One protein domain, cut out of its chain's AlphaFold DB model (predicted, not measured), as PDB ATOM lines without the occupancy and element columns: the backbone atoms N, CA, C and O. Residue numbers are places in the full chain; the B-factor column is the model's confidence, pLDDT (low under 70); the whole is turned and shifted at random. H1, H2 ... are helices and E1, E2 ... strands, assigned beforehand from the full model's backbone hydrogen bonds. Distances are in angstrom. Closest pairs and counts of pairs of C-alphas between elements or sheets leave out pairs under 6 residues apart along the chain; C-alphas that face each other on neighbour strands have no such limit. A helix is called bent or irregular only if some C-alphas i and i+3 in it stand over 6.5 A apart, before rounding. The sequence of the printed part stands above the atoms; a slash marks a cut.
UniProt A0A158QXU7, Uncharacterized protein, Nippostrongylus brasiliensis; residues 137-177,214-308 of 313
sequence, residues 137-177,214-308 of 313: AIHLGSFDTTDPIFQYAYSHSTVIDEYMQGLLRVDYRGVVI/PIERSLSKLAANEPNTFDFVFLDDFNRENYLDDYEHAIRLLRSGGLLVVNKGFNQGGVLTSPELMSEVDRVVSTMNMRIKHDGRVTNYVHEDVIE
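Overview. This is residues 137 to 177 and 214 to 308 of the 313 residues of an uncharacterized protein of Nippostrongylus brasiliensis (UniProt A0A158QXU7). Three helices, H3, H4 and H6, stand side by side in a loose row with H4 in the middle, and H4 packs on a small sheet of two parallel strands, E1 and E2. H5 packs on H6, while H1 and H2 lie away from that core, where residues 157 to 158 pair antiparallel with residues 305 to 306 of the unnamed tail, residues 294 to 308. The 136 printed residues, with the order H1 H2 H3 E1 H4 E2 H5 H6, are mixed, helices and strands. The whole is compact, radius of gyration of the C-alphas 15.5 A, spanning 41 by 33 by 26 A.

Along the chain. H1, residues 148 to 155, begins at C-alpha (362.474, 242.330, 265.324). H2 is residues 161 to 167, H3 215 to 225 (15.2 A), E1 230 to 235 (13.0 A) and H4 243 to 253 (15.3 A). E2, residues 254 to 262, bends by 120 degrees at residue 257. H5, residues 267 to 272, is irregular: C-alphas 268 and 271 are 8.0 A apart. H6, residues 280 to 293 (20.0 A), ends at C-alpha (372.309, 231.426, 274.780).

Arrangement. E1 and E2 are parallel at 16 degrees, with N 233 and O 259 within hydrogen-bond range at 2.9 A. E1, H4 and E2 form a strand-helix-strand unit, two parallel strands joined through a helix, with a right-handed crossover. H4 touches H3, closest C-alphas Ala 223 and Leu 253, 5.2 A, at a shallow tilt of 26 degrees, the same way. H4 touches H6, closest C-alphas Leu 244 and Met 288, 4.7 A, at 37 degrees, only just steep. H6 touches H5 with residues 281 to 286 alone, closest C-alphas Val 271 and Asp 282, 5.2 A. H1 and H5 are near each other; H1 and H2 are apart. Every O i to N i+4 pair is within hydrogen-bond range in H1, H3, H4 and H6, against 2 of 3 in H2 and 0 of 2 in H5, where 2 of 3 O i to N i+3 pairs are.

Size, cuts and confidence. C-alphas of Arg 173 and Glu 276 are the two farthest apart, 48.4 A. Residues 178 to 213 are not printed; C-alphas 177 and 214 are 14.8 A apart across the cut. Of the links printed whole, none is long. Mean pLDDT of the printed part is 74.3, under 70 at residues 137 to 174, 238 and 301 to 308.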
ATOM      1  N   ALA A 137     370.529 233.309 253.474       43.31
ATOM      2  CA  ALA A 137     370.881 232.918 254.828       43.31
ATOM      3  C   ALA A 137     370.986 234.187 255.680       43.31
ATOM      4  O   ALA A 137     371.817 235.057 255.404       43.31
ATOM      5  N   ILE A 138     370.133 234.308 256.698       50.25
ATOM      6  CA  ILE A 138     370.238 235.376 257.694       50.25
ATOM      7  C   ILE A 138     371.015 234.814 258.883       50.25
ATOM      8  O   ILE A 138     370.573 233.877 259.541       50.25
ATOM      9  N   HIS A 139     372.187 235.383 259.157       47.34
ATOM     10  CA  HIS A 139     372.979 235.026 260.330       47.34
ATOM     11  C   HIS A 139     372.521 235.863 261.525       47.34
ATOM     12  O   HIS A 139     372.894 237.029 261.658       47.34
ATOM     13  N   LEU A 140     371.697 235.271 262.390       50.72
ATOM     14  CA  LEU A 140     371.291 235.901 263.641       50.72
ATOM     15  C   LEU A 140     372.400 235.707 264.677       50.72
ATOM     16  O   LEU A 140     372.686 234.588 265.094       50.72
ATOM     17  N   GLY A 141     373.036 236.809 265.080       41.06
ATOM     18  CA  GLY A 141     374.128 236.804 266.060       41.06
ATOM     19  C   GLY A 141     373.683 236.562 267.505       41.06
ATOM     20  O   GLY A 141     374.526 236.539 268.398       41.06
ATOM     21  N   SER A 142     372.378 236.423 267.770       47.41
ATOM     22  CA  SER A 142     371.881 236.079 269.102       47.41
ATOM     23  C   SER A 142     370.515 235.391 269.072       47.41
ATOM     24  O   SER A 142     369.681 235.667 268.211       47.41
ATOM     25  N   PHE A 143     370.280 234.532 270.067       50.41
ATOM     26  CA  PHE A 143     368.983 233.925 270.383       50.41
ATOM     27  C   PHE A 143     368.130 234.906 271.210       50.41
ATOM     28  O   PHE A 143     367.755 234.639 272.354       50.41
ATOM     29  N   ASP A 144     367.936 236.124 270.709       60.75
ATOM     30  CA  ASP A 144     367.009 237.069 271.322       60.75
ATOM     31  C   ASP A 144     365.675 237.016 270.592       60.75
ATOM     32  O   ASP A 144     365.495 237.588 269.520       60.75
ATOM     33  N   THR A 145     364.726 236.310 271.197       52.22
ATOM     34  CA  THR A 145     363.370 236.175 270.676       52.22
ATOM     35  C   THR A 145     362.619 237.503 270.649       52.22
ATOM     36  O   THR A 145     361.573 237.590 270.016       52.22
ATOM     37  N   THR A 146     363.124 238.555 271.297       55.50
ATOM     38  CA  THR A 146     362.548 239.901 271.219       55.50
ATOM     39  C   THR A 146     363.081 240.720 270.041       55.50
ATOM     40  O   THR A 146     362.541 241.791 269.759       55.50
ATOM     41  N   ASP A 147     364.098 240.225 269.325       57.59
ATOM     42  CA  ASP A 147     364.683 240.921 268.180       57.59
ATOM     43  C   ASP A 147     363.671 240.990 267.011       57.59
ATOM     44  O   ASP A 147     363.145 239.964 266.569       57.59
ATOM     45  N   PRO A 148     363.371 242.185 266.468       56.78
ATOM     46  CA  PRO A 148     362.474 242.330 265.324       56.78
ATOM     47  C   PRO A 148     362.919 241.558 264.071       56.78
ATOM     48  O   PRO A 148     362.069 241.102 263.310       56.78
ATOM     49  N   ILE A 149     364.229 241.402 263.848       56.69
ATOM     50  CA  ILE A 149     364.788 240.624 262.729       56.69
ATOM     51  C   ILE A 149     364.519 239.138 262.955       56.69
ATOM     52  O   ILE A 149     364.120 238.437 262.026       56.69
ATOM     53  N   PHE A 150     364.676 238.680 264.199       58.09
ATOM     54  CA  PHE A 150     364.327 237.323 264.604       58.09
ATOM     55  C   PHE A 150     362.830 237.054 264.362       58.09
ATOM     56  O   PHE A 150     362.475 236.091 263.692       58.09
ATOM     57  N   GLN A 151     361.944 237.944 264.820       55.22
ATOM     58  CA  GLN A 151     360.488 237.810 264.643       55.22
ATOM     59  C   GLN A 151     360.054 237.824 263.167       55.22
ATOM     60  O   GLN A 151     359.124 237.119 262.761       55.22
ATOM     61  N   TYR A 152     360.734 238.622 262.344       56.81
ATOM     62  CA  TYR A 152     360.510 238.653 260.903       56.81
ATOM     63  C   TYR A 152     360.925 237.341 260.231       56.81
ATOM     64  O   TYR A 152     360.125 236.771 259.491       56.81
ATOM     65  N   ALA A 153     362.134 236.845 260.517       54.72
ATOM     66  CA  ALA A 153     362.613 235.571 259.986       54.72
ATOM     67  C   ALA A 153     361.684 234.416 260.399       54.72
ATOM     68  O   ALA A 153     361.237 233.648 259.547       54.72
ATOM     69  N   TYR A 154     361.269 234.409 261.667       53.59
ATOM     70  CA  TYR A 154     360.331 233.439 262.218       53.59
ATOM     71  C   TYR A 154     359.011 233.390 261.451       53.59
ATOM     72  O   TYR A 154     358.584 232.332 260.990       53.59
ATOM     73  N   SER A 155     358.375 234.547 261.258       52.50
ATOM     74  CA  SER A 155     357.061 234.640 260.608       52.50
ATOM     75  C   SER A 155     357.057 234.327 259.107       52.50
ATOM     76  O   SER A 155     355.979 234.158 258.536       52.50
ATOM     77  N   HIS A 156     358.230 234.231 258.476       52.62
ATOM     78  CA  HIS A 156     358.380 234.014 257.034       52.62
ATOM     79  C   HIS A 156     359.191 232.745 256.707       52.62
ATOM     80  O   HIS A 156     359.610 232.561 255.564       52.62
ATOM     81  N   SER A 157     359.412 231.862 257.689       45.00
ATOM     82  CA  SER A 157     360.190 230.629 257.532       45.00
ATOM     83  C   SER A 157     359.387 229.444 256.965       45.00
ATOM     84  O   SER A 157     358.166 229.352 257.094       45.00
ATOM     85  N   THR A 158     360.091 228.527 256.300       42.81
ATOM     86  CA  THR A 158     359.633 227.273 255.684       42.81
ATOM     87  C   THR A 158     360.581 226.125 256.063       42.81
ATOM     88  O   THR A 158     361.522 226.318 256.828       42.81
ATOM     89  N   VAL A 159     360.285 224.900 255.615       44.59
ATOM     90  CA  VAL A 159     360.862 223.673 256.189       44.59
ATOM     91  C   VAL A 159     362.261 223.322 255.649       44.59
ATOM     92  O   VAL A 159     362.581 223.557 254.490       44.59
ATOM     93  N   ILE A 160     363.035 222.683 256.531       48.41
ATOM     94  CA  ILE A 160     364.502 222.533 256.656       48.41
ATOM     95  C   ILE A 160     365.201 221.612 255.611       48.41
ATOM     96  O   ILE A 160     366.385 221.295 255.747       48.41
ATOM     97  N   ASP A 161     364.523 221.159 254.552       47.56
ATOM     98  CA  ASP A 161     365.016 220.028 253.737       47.56
ATOM     99  C   ASP A 161     366.345 220.286 253.001       47.56
ATOM    100  O   ASP A 161     367.262 219.467 253.057       47.56
ATOM    101  N   GLU A 162     366.504 221.425 252.326       46.06
ATOM    102  CA  GLU A 162     367.674 221.644 251.460       46.06
ATOM    103  C   GLU A 162     368.900 222.215 252.193       46.06
ATOM    104  O   GLU A 162     370.032 222.071 251.725       46.06
ATOM    105  N   TYR A 163     368.726 222.832 253.365       51.66
ATOM    106  CA  TYR A 163     369.853 223.314 254.169       51.66
ATOM    107  C   TYR A 163     370.625 222.161 254.820       51.66
ATOM    108  O   TYR A 163     371.860 222.142 254.812       51.66
ATOM    109  N   MET A 164     369.903 221.155 255.325       50.06
ATOM    110  CA  MET A 164     370.520 219.972 255.933       50.06
ATOM    111  C   MET A 164     371.365 219.185 254.921       50.06
ATOM    112  O   MET A 164     372.433 218.694 255.293       50.06
ATOM    113  N   GLN A 165     370.965 219.161 253.641       49.12
ATOM    114  CA  GLN A 165     371.755 218.608 252.523       49.12
ATOM    115  C   GLN A 165     373.114 219.297 252.380       49.12
ATOM    116  O   GLN A 165     374.161 218.656 252.281       49.12
ATOM    117  N   GLY A 166     373.122 220.634 252.403       47.56
ATOM    118  CA  GLY A 166     374.347 221.418 252.262       47.56
ATOM    119  C   GLY A 166     375.312 221.257 253.440       47.56
ATOM    120  O   GLY A 166     376.532 221.305 253.249       47.56
ATOM    121  N   LEU A 167     374.766 221.054 254.643       49.81
ATOM    122  CA  LEU A 167     375.507 220.979 255.903       49.81
ATOM    123  C   LEU A 167     376.115 219.587 256.151       49.81
ATOM    124  O   LEU A 167     377.239 219.475 256.645       49.81
ATOM    125  N   LEU A 168     375.401 218.520 255.780       53.34
ATOM    126  CA  LEU A 168     375.774 217.132 256.055       53.34
ATOM    127  C   LEU A 168     376.445 216.465 254.848       53.34
ATOM    128  O   LEU A 168     375.884 215.603 254.180       53.34
ATOM    129  N   ARG A 169     377.720 216.783 254.609       50.72
ATOM    130  CA  ARG A 169     378.571 215.973 253.715       50.72
ATOM    131  C   ARG A 169     379.066 214.726 254.446       50.72
ATOM    132  O   ARG A 169     380.181 214.706 254.969       50.72
ATOM    133  N   VAL A 170     378.230 213.693 254.519       47.62
ATOM    134  CA  VAL A 170     378.531 212.481 255.297       47.62
ATOM    135  C   VAL A 170     379.394 211.511 254.483       47.62
ATOM    136  O   VAL A 170     379.029 211.087 253.387       47.62
ATOM    137  N   ASP A 171     380.558 211.140 255.025       51.84
ATOM    138  CA  ASP A 171     381.400 210.067 254.485       51.84
ATOM    139  C   ASP A 171     380.583 208.767 254.426       51.84
ATOM    140  O   ASP A 171     379.938 208.373 255.399       51.84
ATOM    141  N   TYR A 172     380.670 208.050 253.307       53.34
ATOM    142  CA  TYR A 172     380.069 206.735 253.094       53.34
ATOM    143  C   TYR A 172     380.638 205.645 254.011       53.34
ATOM    144  O   TYR A 172     380.509 204.470 253.679       53.34
ATOM    145  N   ARG A 173     381.236 205.960 255.157       61.31
ATOM    146  CA  ARG A 173     381.605 205.028 256.231       61.31
ATOM    147  C   ARG A 173     380.939 205.362 257.569       61.31
ATOM    148  O   ARG A 173     381.124 204.604 258.514       61.31
ATOM    149  N   GLY A 174     380.196 206.469 257.645       67.81
ATOM    150  CA  GLY A 174     379.575 206.940 258.880       67.81
ATOM    151  C   GLY A 174     378.552 205.965 259.457       67.81
ATOM    152  O   GLY A 174     377.939 205.184 258.724       67.81
ATOM    153  N   VAL A 175     378.392 206.012 260.779       74.00
ATOM    154  CA  VAL A 175     377.470 205.166 261.550       74.00
ATOM    155  C   VAL A 175     376.469 206.053 262.267       74.00
ATOM    156  O   VAL A 175     376.874 206.992 262.939       74.00
ATOM    157  N   VAL A 176     375.180 205.739 262.153       77.38
ATOM    158  CA  VAL A 176     374.124 206.440 262.885       77.38
ATOM    159  C   VAL A 176     373.744 205.616 264.103       77.38
ATOM    160  O   VAL A 176     373.337 204.462 263.970       77.38
ATOM    161  N   ILE A 177     373.822 206.203 265.291       83.06
ATOM    162  CA  ILE A 177     373.131 205.651 266.459       83.06
ATOM    163  C   ILE A 177     371.795 206.372 266.551       83.06
ATOM    164  O   ILE A 177     371.766 207.597 266.569       83.06
ATOM    165  N   PRO A 214     364.156 203.727 278.054       86.19
ATOM    166  CA  PRO A 214     363.780 205.129 277.870       86.19
ATOM    167  C   PRO A 214     364.934 205.975 277.315       86.19
ATOM    168  O   PRO A 214     366.113 205.669 277.563       86.19
ATOM    169  N   ILE A 215     364.596 207.026 276.564       84.31
ATOM    170  CA  ILE A 215     365.571 207.875 275.866       84.31
ATOM    171  C   ILE A 215     366.496 208.546 276.878       84.31
ATOM    172  O   ILE A 215     367.712 208.466 276.722       84.31
ATOM    173  N   GLU A 216     365.948 209.071 277.969       85.62
ATOM    174  CA  GLU A 216     366.669 209.805 279.011       85.62
ATOM    175  C   GLU A 216     367.773 208.928 279.616       85.62
ATOM    176  O   GLU A 216     368.928 209.329 279.775       85.62
ATOM    177  N   ARG A 217     367.448 207.656 279.885       89.75
ATOM    178  CA  ARG A 217     368.417 206.679 280.396       89.75
ATOM    179  C   ARG A 217     369.454 206.307 279.340       89.75
ATOM    180  O   ARG A 217     370.640 206.201 279.662       89.75
ATOM    181  N   SER A 218     369.014 206.062 278.110       89.25
ATOM    182  CA  SER A 218     369.882 205.625 277.014       89.25
ATOM    183  C   SER A 218     370.894 206.704 276.636       89.25
ATOM    184  O   SER A 218     372.085 206.415 276.509       89.25
ATOM    185  N   LEU A 219     370.430 207.947 276.512       89.44
ATOM    186  CA  LEU A 219     371.231 209.113 276.172       89.44
ATOM    187  C   LEU A 219     372.225 209.441 277.287       89.44
ATOM    188  O   LEU A 219     373.415 209.593 277.016       89.44
ATOM    189  N   SER A 220     371.777 209.436 278.547       91.81
ATOM    190  CA  SER A 220     372.650 209.656 279.705       91.81
ATOM    191  C   SER A 220     373.777 208.616 279.792       91.81
ATOM    192  O   SER A 220     374.953 208.964 279.935       91.81
ATOM    193  N   LYS A 221     373.452 207.324 279.623       93.31
ATOM    194  CA  LYS A 221     374.453 206.241 279.578       93.31
ATOM    195  C   LYS A 221     375.422 206.403 278.408       93.31
ATOM    196  O   LYS A 221     376.619 206.177 278.583       93.31
ATOM    197  N   LEU A 222     374.923 206.771 277.228       89.19
ATOM    198  CA  LEU A 222     375.760 206.992 276.052       89.19
ATOM    199  C   LEU A 222     376.743 208.142 276.306       89.19
ATOM    200  O   LEU A 222     377.943 207.960 276.137       89.19
ATOM    201  N   ALA A 223     376.257 209.274 276.824       90.94
ATOM    202  CA  ALA A 223     377.071 210.445 277.156       90.94
ATOM    203  C   ALA A 223     378.118 210.167 278.243       90.94
ATOM    204  O   ALA A 223     379.208 210.749 278.241       90.94
ATOM    205  N   ALA A 224     377.812 209.271 279.183       93.19
ATOM    206  CA  ALA A 224     378.758 208.848 280.205       93.19
ATOM    207  C   ALA A 224     379.901 207.992 279.634       93.19
ATOM    208  O   ALA A 224     381.049 208.188 280.033       93.19
ATOM    209  N   ASN A 225     379.587 207.074 278.716       93.50
ATOM    210  CA  ASN A 225     380.524 206.067 278.213       93.50
ATOM    211  C   ASN A 225     381.314 206.517 276.977       93.50
ATOM    212  O   ASN A 225     382.448 206.083 276.793       93.50
ATOM    213  N   GLU A 226     380.733 207.378 276.143       90.62
ATOM    214  CA  GLU A 226     381.300 207.805 274.861       90.62
ATOM    215  C   GLU A 226     381.368 209.345 274.750       90.62
ATOM    216  O   GLU A 226     380.789 209.932 273.840       90.62
ATOM    217  N   PRO A 227     382.036 210.058 275.678       92.69
ATOM    218  CA  PRO A 227     382.140 211.512 275.593       92.69
ATOM    219  C   PRO A 227     383.075 211.947 274.452       92.69
ATOM    220  O   PRO A 227     384.134 211.352 274.252       92.69
ATOM    221  N   ASN A 228     382.747 213.054 273.780       89.88
ATOM    222  CA  ASN A 228     383.530 213.638 272.680       89.88
ATOM    223  C   ASN A 228     383.811 212.685 271.497       89.88
ATOM    224  O   ASN A 228     384.870 212.776 270.870       89.88
ATOM    225  N   THR A 229     382.908 211.753 271.199       86.56
ATOM    226  CA  THR A 229     383.073 210.772 270.111       86.56
ATOM    227  C   THR A 229     382.203 211.061 268.893       86.56
ATOM    228  O   THR A 229     382.497 210.546 267.818       86.56
ATOM    229  N   PHE A 230     381.163 211.885 269.038       84.69
ATOM    230  CA  PHE A 230     380.205 212.159 267.972       84.69
ATOM    231  C   PHE A 230     380.584 213.425 267.210       84.69
ATOM    232  O   PHE A 230     380.971 214.442 267.787       84.69
ATOM    233  N   ASP A 231     380.446 213.367 265.891       78.62
ATOM    234  CA  ASP A 231     380.656 214.507 264.994       78.62
ATOM    235  C   ASP A 231     379.397 215.353 264.855       78.62
ATOM    236  O   ASP A 231     379.465 216.552 264.587       78.62
ATOM    237  N   PHE A 232     378.249 214.703 265.014       80.88
ATOM    238  CA  PHE A 232     376.946 215.283 264.778       80.88
ATOM    239  C   PHE A 232     375.931 214.695 265.753       80.88
ATOM    240  O   PHE A 232     375.913 213.483 265.970       80.88
ATOM    241  N   VAL A 233     375.075 215.544 266.308       82.50
ATOM    242  CA  VAL A 233     373.900 215.131 267.072       82.50
ATOM    243  C   VAL A 233     372.691 215.880 266.527       82.50
ATOM    244  O   VAL A 233     372.736 217.097 266.360       82.50
ATOM    245  N   PHE A 234     371.603 215.162 266.280       82.06
ATOM    246  CA  PHE A 234     370.294 215.735 265.989       82.06
ATOM    247  C   PHE A 234     369.335 215.359 267.116       82.06
ATOM    248  O   PHE A 234     369.097 214.173 267.358       82.06
ATOM    249  N   LEU A 235     368.850 216.375 267.824       83.50
ATOM    250  CA  LEU A 235     367.882 216.257 268.905       83.50
ATOM    251  C   LEU A 235     366.495 216.607 268.376       83.50
ATOM    252  O   LEU A 235     366.232 217.758 268.036       83.50
ATOM    253  N   ASP A 236     365.619 215.613 268.321       80.06
ATOM    254  CA  ASP A 236     364.194 215.769 268.043       80.06
ATOM    255  C   ASP A 236     363.424 214.881 269.015       80.06
ATOM    256  O   ASP A 236     362.908 213.828 268.642       80.06
ATOM    257  N   ASP A 237     363.430 215.271 270.292       76.31
ATOM    258  CA  ASP A 237     362.617 214.608 271.310       76.31
ATOM    259  C   ASP A 237     361.178 215.139 271.260       76.31
ATOM    260  O   ASP A 237     360.923 216.342 271.173       76.31
ATOM    261  N   PHE A 238     360.224 214.220 271.300       67.69
ATOM    262  CA  PHE A 238     358.793 214.460 271.287       67.69
ATOM    263  C   PHE A 238     358.333 214.732 272.707       67.69
ATOM    264  O   PHE A 238     357.565 215.671 272.935       67.69
ATOM    265  N   ASN A 239     358.840 213.943 273.659       71.12
ATOM    266  CA  ASN A 239     358.546 214.102 275.068       71.12
ATOM    267  C   ASN A 239     359.509 215.130 275.667       71.12
ATOM    268  O   ASN A 239     360.438 214.810 276.400       71.12
ATOM    269  N   ARG A 240     359.283 216.401 275.326       76.88
ATOM    270  CA  ARG A 240     360.123 217.555 275.698       76.88
ATOM    271  C   ARG A 240     359.989 217.948 277.172       76.88
ATOM    272  O   ARG A 240     359.970 219.132 277.487       76.88
ATOM    273  N   GLU A 241     359.873 216.977 278.069       82.06
ATOM    274  CA  GLU A 241     359.796 217.189 279.517       82.06
ATOM    275  C   GLU A 241     361.178 217.511 280.105       82.06
ATOM    276  O   GLU A 241     361.278 218.365 280.982       82.06
ATOM    277  N   ASN A 242     362.251 216.909 279.573       84.06
ATOM    278  CA  ASN A 242     363.625 217.066 280.076       84.06
ATOM    279  C   ASN A 242     364.608 217.570 279.007       84.06
ATOM    280  O   ASN A 242     365.797 217.268 279.044       84.06
ATOM    281  N   TYR A 243     364.136 218.394 278.068       88.50
ATOM    282  CA  TYR A 243     364.907 218.750 276.866       88.50
ATOM    283  C   TYR A 243     366.228 219.493 277.151       88.50
ATOM    284  O   TYR A 243     367.179 219.441 276.370       88.50
ATOM    285  N   LEU A 244     366.316 220.161 278.305       92.06
ATOM    286  CA  LEU A 244     367.561 220.743 278.807       92.06
ATOM    287  C   LEU A 244     368.616 219.671 279.142       92.06
ATOM    288  O   LEU A 244     369.794 219.859 278.833       92.06
ATOM    289  N   ASP A 245     368.214 218.564 279.763       93.12
ATOM    290  CA  ASP A 245     369.125 217.467 280.096       93.12
ATOM    291  C   ASP A 245     369.591 216.750 278.825       93.12
ATOM    292  O   ASP A 245     370.775 216.424 278.695       93.12
ATOM    293  N   ASP A 246     368.697 216.588 277.845       91.12
ATOM    294  CA  ASP A 246     369.048 216.023 276.539       91.12
ATOM    295  C   ASP A 246     370.097 216.876 275.825       91.12
ATOM    296  O   ASP A 246     371.077 216.346 275.294       91.12
ATOM    297  N   TYR A 247     369.945 218.203 275.876       93.06
ATOM    298  CA  TYR A 247     370.956 219.143 275.400       93.06
ATOM    299  C   TYR A 247     372.305 218.940 276.108       93.06
ATOM    300  O   TYR A 247     373.337 218.804 275.446       93.06
ATOM    301  N   GLU A 248     372.332 218.877 277.442       95.56
ATOM    302  CA  GLU A 248     373.581 218.705 278.197       95.56
ATOM    303  C   GLU A 248     374.273 217.368 277.887       95.56
ATOM    304  O   GLU A 248     375.503 217.303 277.757       95.56
ATOM    305  N   HIS A 249     373.500 216.296 277.711       94.38
ATOM    306  CA  HIS A 249     374.024 215.003 277.287       94.38
ATOM    307  C   HIS A 249     374.530 215.023 275.841       94.38
ATOM    308  O   HIS A 249     375.615 214.501 275.575       94.38
ATOM    309  N   ALA A 250     373.818 215.672 274.919       91.12
ATOM    310  CA  ALA A 250     374.244 215.818 273.531       91.12
ATOM    311  C   ALA A 250     375.550 216.608 273.395       91.12
ATOM    312  O   ALA A 250     376.453 216.188 272.672       91.12
ATOM    313  N   ILE A 251     375.702 217.710 274.135       93.44
ATOM    314  CA  ILE A 251     376.952 218.481 274.144       93.44
ATOM    315  C   ILE A 251     378.120 217.640 274.656       93.44
ATOM    316  O   ILE A 251     379.219 217.724 274.115       93.44
ATOM    317  N   ARG A 252     377.899 216.795 275.666       94.38
ATOM    318  CA  ARG A 252     378.941 215.901 276.191       94.38
ATOM    319  C   ARG A 252     379.382 214.832 275.182       94.38
ATOM    320  O   ARG A 252     380.530 214.389 275.230       94.38
ATOM    321  N   LEU A 253     378.486 214.406 274.298       89.44
ATOM    322  CA  LEU A 253     378.780 213.435 273.242       89.44
ATOM    323  C   LEU A 253     379.599 214.034 272.102       89.44
ATOM    324  O   LEU A 253     380.439 213.346 271.521       89.44
ATOM    325  N   LEU A 254     379.364 215.305 271.786       86.81
ATOM    326  CA  LEU A 254     380.006 215.971 270.663       86.81
ATOM    327  C   LEU A 254     381.487 216.228 270.919       86.81
ATOM    328  O   LEU A 254     381.881 216.771 271.949       86.81
ATOM    329  N   ARG A 255     382.326 215.884 269.941       86.94
ATOM    330  CA  ARG A 255     383.719 216.341 269.925       86.94
ATOM    331  C   ARG A 255     383.787 217.845 269.667       86.94
ATOM    332  O   ARG A 255     382.876 218.434 269.086       86.94
ATOM    333  N   SER A 256     384.921 218.469 269.983       88.69
ATOM    334  CA  SER A 256     385.167 219.859 269.581       88.69
ATOM    335  C   SER A 256     385.028 220.032 268.061       88.69
ATOM    336  O   SER A 256     385.583 219.256 267.274       88.69
ATOM    337  N   GLY A 257     384.266 221.051 267.658       84.50
ATOM    338  CA  GLY A 257     383.901 221.304 266.259       84.50
ATOM    339  C   GLY A 257     382.806 220.384 265.709       84.50
ATOM    340  O   GLY A 257     382.553 220.417 264.508       84.50
ATOM    341  N   GLY A 258     382.196 219.548 266.551       80.81
ATOM    342  CA  GLY A 258     380.987 218.808 266.217       80.81
ATOM    343  C   GLY A 258     379.759 219.719 266.158       80.81
ATOM    344  O   GLY A 258     379.767 220.834 266.681       80.81
ATOM    345  N   LEU A 259     378.708 219.239 265.503       81.69
ATOM    346  CA  LEU A 259     377.492 220.001 265.240       81.69
ATOM    347  C   LEU A 259     376.301 219.404 265.996       81.69
ATOM    348  O   LEU A 259     375.957 218.242 265.797       81.69
ATOM    349  N   LEU A 260     375.646 220.225 266.816       84.25
ATOM    350  CA  LEU A 260     374.339 219.923 267.392       84.25
ATOM    351  C   LEU A 260     373.250 220.636 266.590       84.25
ATOM    352  O   LEU A 260     373.307 221.853 266.429       84.25
ATOM    353  N   VAL A 261     372.235 219.896 266.158       82.75
ATOM    354  CA  VAL A 261     370.988 220.446 265.624       82.75
ATOM    355  C   VAL A 261     369.862 220.116 266.594       82.75
ATOM    356  O   VAL A 261     369.657 218.956 266.939       82.75
ATOM    357  N   VAL A 262     369.141 221.145 267.031       82.62
ATOM    358  CA  VAL A 262     367.988 221.021 267.927       82.62
ATOM    359  C   VAL A 262     366.730 221.314 267.122       82.62
ATOM    360  O   VAL A 262     366.530 222.441 266.668       82.62
ATOM    361  N   ASN A 263     365.884 220.307 266.923       77.81
ATOM    362  CA  ASN A 263     364.626 220.484 266.217       77.81
ATOM    363  C   ASN A 263     363.609 221.221 267.097       77.81
ATOM    364  O   ASN A 263     363.633 221.135 268.330       77.81
ATOM    365  N   LYS A 264     362.694 221.948 266.444       78.44
ATOM    366  CA  LYS A 264     361.581 222.674 267.080       78.44
ATOM    367  C   LYS A 264     362.019 223.584 268.235       78.44
ATOM    368  O   LYS A 264     361.271 223.749 269.199       78.44
ATOM    369  N   GLY A 265     363.177 224.236 268.103       79.00
ATOM    370  CA  GLY A 265     363.699 225.188 269.093       79.00
ATOM    371  C   GLY A 265     362.744 226.343 269.430       79.00
ATOM    372  O   GLY A 265     362.857 226.931 270.499       79.00
ATOM    373  N   PHE A 266     361.755 226.631 268.575       79.12
ATOM    374  CA  PHE A 266     360.720 227.643 268.835       79.12
ATOM    375  C   PHE A 266     359.373 227.097 269.292       79.12
ATOM    376  O   PHE A 266     358.486 227.887 269.599       79.12
ATOM    377  N   ASN A 267     359.193 225.775 269.308       82.00
ATOM    378  CA  ASN A 267     357.925 225.111 269.607       82.00
ATOM    379  C   ASN A 267     356.695 225.807 268.982       82.00
ATOM    380  O   ASN A 267     355.795 226.252 269.687       82.00
ATOM    381  N   GLN A 268     356.684 225.962 267.653       78.31
ATOM    382  CA  GLN A 268     355.593 226.642 266.926       78.31
ATOM    383  C   GLN A 268     355.322 228.090 267.397       78.31
ATOM    384  O   GLN A 268     354.221 228.610 267.242       78.31
ATOM    385  N   GLY A 269     356.331 228.743 267.977       77.31
ATOM    386  CA  GLY A 269     356.280 230.138 268.401       77.31
ATOM    387  C   GLY A 269     355.828 230.302 269.848       77.31
ATOM    388  O   GLY A 269     355.807 231.423 270.349       77.31
ATOM    389  N   GLY A 270     355.517 229.211 270.554       80.06
ATOM    390  CA  GLY A 270     355.074 229.273 271.945       80.06
ATOM    391  C   GLY A 270     356.120 229.897 272.878       80.06
ATOM    392  O   GLY A 270     355.762 230.675 273.764       80.06
ATOM    393  N   VAL A 271     357.417 229.719 272.598       83.75
ATOM    394  CA  VAL A 271     358.512 230.379 273.346       83.75
ATOM    395  C   VAL A 271     358.599 231.897 273.122       83.75
ATOM    396  O   VAL A 271     359.341 232.578 273.826       83.75
ATOM    397  N   LEU A 272     357.868 232.433 272.139       82.44
ATOM    398  CA  LEU A 272     357.792 233.867 271.827       82.44
ATOM    399  C   LEU A 272     356.607 234.549 272.532       82.44
ATOM    400  O   LEU A 272     356.472 235.774 272.482       82.44
ATOM    401  N   THR A 273     355.720 233.768 273.154       82.25
ATOM    402  CA  THR A 273     354.550 234.284 273.872       82.25
ATOM    403  C   THR A 273     354.941 234.889 275.222       82.25
ATOM    404  O   THR A 273     356.082 234.772 275.672       82.25
ATOM    405  N   SER A 274     354.010 235.595 275.875       85.44
ATOM    406  CA  SER A 274     354.290 236.120 277.213       85.44
ATOM    407  C   SER A 274     354.450 234.968 278.218       85.44
ATOM    408  O   SER A 274     353.821 233.920 278.043       85.44
ATOM    409  N   PRO A 275     355.254 235.134 279.284       88.31
ATOM    410  CA  PRO A 275     355.510 234.063 280.248       88.31
ATOM    411  C   PRO A 275     354.249 233.460 280.870       88.31
ATOM    412  O   PRO A 275     354.283 232.320 281.313       88.31
ATOM    413  N   GLU A 276     353.141 234.196 280.926       91.00
ATOM    414  CA  GLU A 276     351.857 233.744 281.470       91.00
ATOM    415  C   GLU A 276     351.077 232.847 280.496       91.00
ATOM    416  O   GLU A 276     350.217 232.087 280.931       91.00
ATOM    417  N   LEU A 277     351.374 232.936 279.196       90.50
ATOM    418  CA  LEU A 277     350.712 232.187 278.122       90.50
ATOM    419  C   LEU A 277     351.507 230.959 277.666       90.50
ATOM    420  O   LEU A 277     350.964 230.120 276.949       90.50
ATOM    421  N   MET A 278     352.766 230.839 278.090       89.50
ATOM    422  CA  MET A 278     353.603 229.678 277.803       89.50
ATOM    423  C   MET A 278     353.008 228.406 278.409       89.50
ATOM    424  O   MET A 278     352.761 228.335 279.620       89.50
ATOM    425  N   SER A 279     352.843 227.382 277.570       91.69
ATOM    426  CA  SER A 279     352.577 226.019 278.028       91.69
ATOM    427  C   SER A 279     353.781 225.451 278.787       91.69
ATOM    428  O   SER A 279     354.877 226.012 278.754       91.69
ATOM    429  N   GLU A 280     353.607 224.308 279.450       91.56
ATOM    430  CA  GLU A 280     354.723 223.651 280.139       91.56
ATOM    431  C   GLU A 280     355.859 223.288 279.170       91.56
ATOM    432  O   GLU A 280     357.028 223.555 279.442       91.56
ATOM    433  N   VAL A 281     355.515 222.801 277.974       87.81
ATOM    434  CA  VAL A 281     356.495 222.489 276.923       87.81
ATOM    435  C   VAL A 281     357.233 223.750 276.465       87.81
ATOM    436  O   VAL A 281     358.449 223.718 276.281       87.81
ATOM    437  N   ASP A 282     356.536 224.884 276.331       88.88
ATOM    438  CA  ASP A 282     357.176 226.160 275.980       88.88
ATOM    439  C   ASP A 282     358.179 226.602 277.040       88.88
ATOM    440  O   ASP A 282     359.250 227.103 276.701       88.88
ATOM    441  N   ARG A 283     357.869 226.387 278.323       92.94
ATOM    442  CA  ARG A 283     358.782 226.703 279.430       92.94
ATOM    443  C   ARG A 283     360.029 225.833 279.399       92.94
ATOM    444  O   ARG A 283     361.124 226.365 279.585       92.94
ATOM    445  N   VAL A 284     359.890 224.533 279.132       92.12
ATOM    446  CA  VAL A 284     361.044 223.626 279.024       92.12
ATOM    447  C   VAL A 284     361.943 224.033 277.854       92.12
ATOM    448  O   VAL A 284     363.145 224.233 278.040       92.12
ATOM    449  N   VAL A 285     361.366 224.255 276.668       87.81
ATOM    450  CA  VAL A 285     362.124 224.683 275.478       87.81
ATOM    451  C   VAL A 285     362.754 226.065 275.691       87.81
ATOM    452  O   VAL A 285     363.923 226.266 275.368       87.81
ATOM    453  N   SER A 286     362.030 227.012 276.298       90.25
ATOM    454  CA  SER A 286     362.552 228.342 276.644       90.25
ATOM    455  C   SER A 286     363.733 228.262 277.617       90.25
ATOM    456  O   SER A 286     364.755 228.921 277.415       90.25
ATOM    457  N   THR A 287     363.652 227.391 278.627       93.00
ATOM    458  CA  THR A 287     364.741 227.165 279.590       93.00
ATOM    459  C   THR A 287     365.989 226.614 278.899       93.00
ATOM    460  O   THR A 287     367.093 227.117 279.126       93.00
ATOM    461  N   MET A 288     365.826 225.638 278.003       92.62
ATOM    462  CA  MET A 288     366.920 225.116 277.178       92.62
ATOM    463  C   MET A 288     367.522 226.209 276.280       92.62
ATOM    464  O   MET A 288     368.739 226.376 276.245       92.62
ATOM    465  N   ASN A 289     366.699 227.007 275.601       89.81
ATOM    466  CA  ASN A 289     367.172 228.095 274.743       89.81
ATOM    467  C   ASN A 289     367.986 229.137 275.522       89.81
ATOM    468  O   ASN A 289     369.052 229.565 275.074       89.81
ATOM    469  N   MET A 290     367.525 229.510 276.718       90.69
ATOM    470  CA  MET A 290     368.267 230.402 277.610       90.69
ATOM    471  C   MET A 290     369.592 229.783 278.053       90.69
ATOM    472  O   MET A 290     370.617 230.468 278.068       90.69
ATOM    473  N   ARG A 291     369.610 228.479 278.350       93.19
ATOM    474  CA  ARG A 291     370.851 227.761 278.648       93.19
ATOM    475  C   ARG A 291     371.832 227.822 277.479       93.19
ATOM    476  O   ARG A 291     372.999 228.133 277.721       93.19
ATOM    477  N   ILE A 292     371.370 227.550 276.256       90.56
ATOM    478  CA  ILE A 292     372.166 227.574 275.017       90.56
ATOM    479  C   ILE A 292     372.719 228.976 274.754       90.56
ATOM    480  O   ILE A 292     373.888 229.124 274.405       90.56
ATOM    481  N   LYS A 293     371.905 230.020 274.955       87.25
ATOM    482  CA  LYS A 293     372.309 231.426 274.780       87.25
ATOM    483  C   LYS A 293     373.502 231.806 275.657       87.25
ATOM    484  O   LYS A 293     374.331 232.611 275.243       87.25
ATOM    485  N   HIS A 294     373.584 231.233 276.854       90.12
ATOM    486  CA  HIS A 294     374.637 231.517 277.830       90.12
ATOM    487  C   HIS A 294     375.712 230.424 277.903       90.12
ATOM    488  O   HIS A 294     376.539 230.431 278.817       90.12
ATOM    489  N   ASP A 295     375.724 229.474 276.967       91.56
ATOM    490  CA  ASP A 295     376.681 228.377 276.982       91.56
ATOM    491  C   ASP A 295     377.985 228.733 276.261       91.56
ATOM    492  O   ASP A 295     378.076 228.676 275.040       91.56
ATOM    493  N   GLY A 296     379.036 229.026 277.028       90.94
ATOM    494  CA  GLY A 296     380.363 229.327 276.480       90.94
ATOM    495  C   GLY A 296     381.053 228.159 275.758       90.94
ATOM    496  O   GLY A 296     382.130 228.352 275.201       90.94
ATOM    497  N   ARG A 297     380.475 226.947 275.769       92.19
ATOM    498  CA  ARG A 297     381.006 225.780 275.040       92.19
ATOM    499  C   ARG A 297     380.615 225.769 273.561       92.19
ATOM    500  O   ARG A 297     381.230 225.029 272.797       92.19
ATOM    501  N   VAL A 298     379.593 226.532 273.168       87.06
ATOM    502  CA  VAL A 298     379.010 226.473 271.823       87.06
ATOM    503  C   VAL A 298     379.039 227.833 271.142       87.06
ATOM    504  O   VAL A 298     378.937 228.880 271.776       87.06
ATOM    505  N   THR A 299     379.127 227.813 269.817       82.25
ATOM    506  CA  THR A 299     378.732 228.948 268.981       82.25
ATOM    507  C   THR A 299     377.384 228.590 268.379       82.25
ATOM    508  O   THR A 299     377.294 227.637 267.605       82.25
ATOM    509  N   ASN A 300     376.330 229.291 268.789       75.12
ATOM    510  CA  ASN A 300     374.978 228.992 268.341       75.12
ATOM    511  C   ASN A 300     374.622 229.800 267.087       75.12
ATOM    512  O   ASN A 300     375.031 230.943 266.910       75.12
ATOM    513  N   TYR A 301     373.843 229.171 266.215       68.31
ATOM    514  CA  TYR A 301     373.218 229.820 265.075       68.31
ATOM    515  C   TYR A 301     371.766 229.391 265.068       68.31
ATOM    516  O   TYR A 301     371.467 228.199 265.126       68.31
ATOM    517  N   VAL A 302     370.869 230.365 264.998       61.91
ATOM    518  CA  VAL A 302     369.486 230.078 264.652       61.91
ATOM    519  C   VAL A 302     369.415 230.042 263.142       61.91
ATOM    520  O   VAL A 302     369.726 231.032 262.482       61.91
ATOM    521  N   HIS A 303     369.030 228.891 262.612       55.66
ATOM    522  CA  HIS A 303     368.729 228.752 261.205       55.66
ATOM    523  C   HIS A 303     367.222 228.591 261.037       55.66
ATOM    524  O   HIS A 303     366.631 227.655 261.573       55.66
ATOM    525  N   GLU A 304     366.633 229.515 260.290       50.50
ATOM    526  CA  GLU A 304     365.260 229.440 259.816       50.50
ATOM    527  C   GLU A 304     365.258 229.746 258.322       50.50
ATOM    528  O   GLU A 304     365.778 230.780 257.891       50.50
ATOM    529  N   ASP A 305     364.700 228.838 257.525       43.88
ATOM    530  CA  ASP A 305     364.646 228.981 256.073       43.88
ATOM    531  C   ASP A 305     363.530 229.953 255.691       43.88
ATOM    532  O   ASP A 305     362.395 229.558 255.451       43.88
ATOM    533  N   VAL A 306     363.832 231.249 255.630       34.47
ATOM    534  CA  VAL A 306     362.881 232.275 255.186       34.47
ATOM    535  C   VAL A 306     362.595 232.122 253.690       34.47
ATOM    536  O   VAL A 306     363.441 232.450 252.859       34.47
ATOM    537  N   ILE A 307     361.390 231.672 253.331       28.86
ATOM    538  CA  ILE A 307     360.859 231.851 251.976       28.86
ATOM    539  C   ILE A 307     359.739 232.876 252.081       28.86
ATOM    540  O   ILE A 307     358.614 232.567 252.473       28.86
ATOM    541  N   GLU A 308     360.047 234.109 251.685       30.64
ATOM    542  CA  GLU A 308     359.019 235.114 251.459       30.64
ATOM    543  C   GLU A 308     358.097 234.615 250.334       30.64
ATOM    544  O   GLU A 308     358.537 234.297 249.222       30.64
TER     545      GLU A 308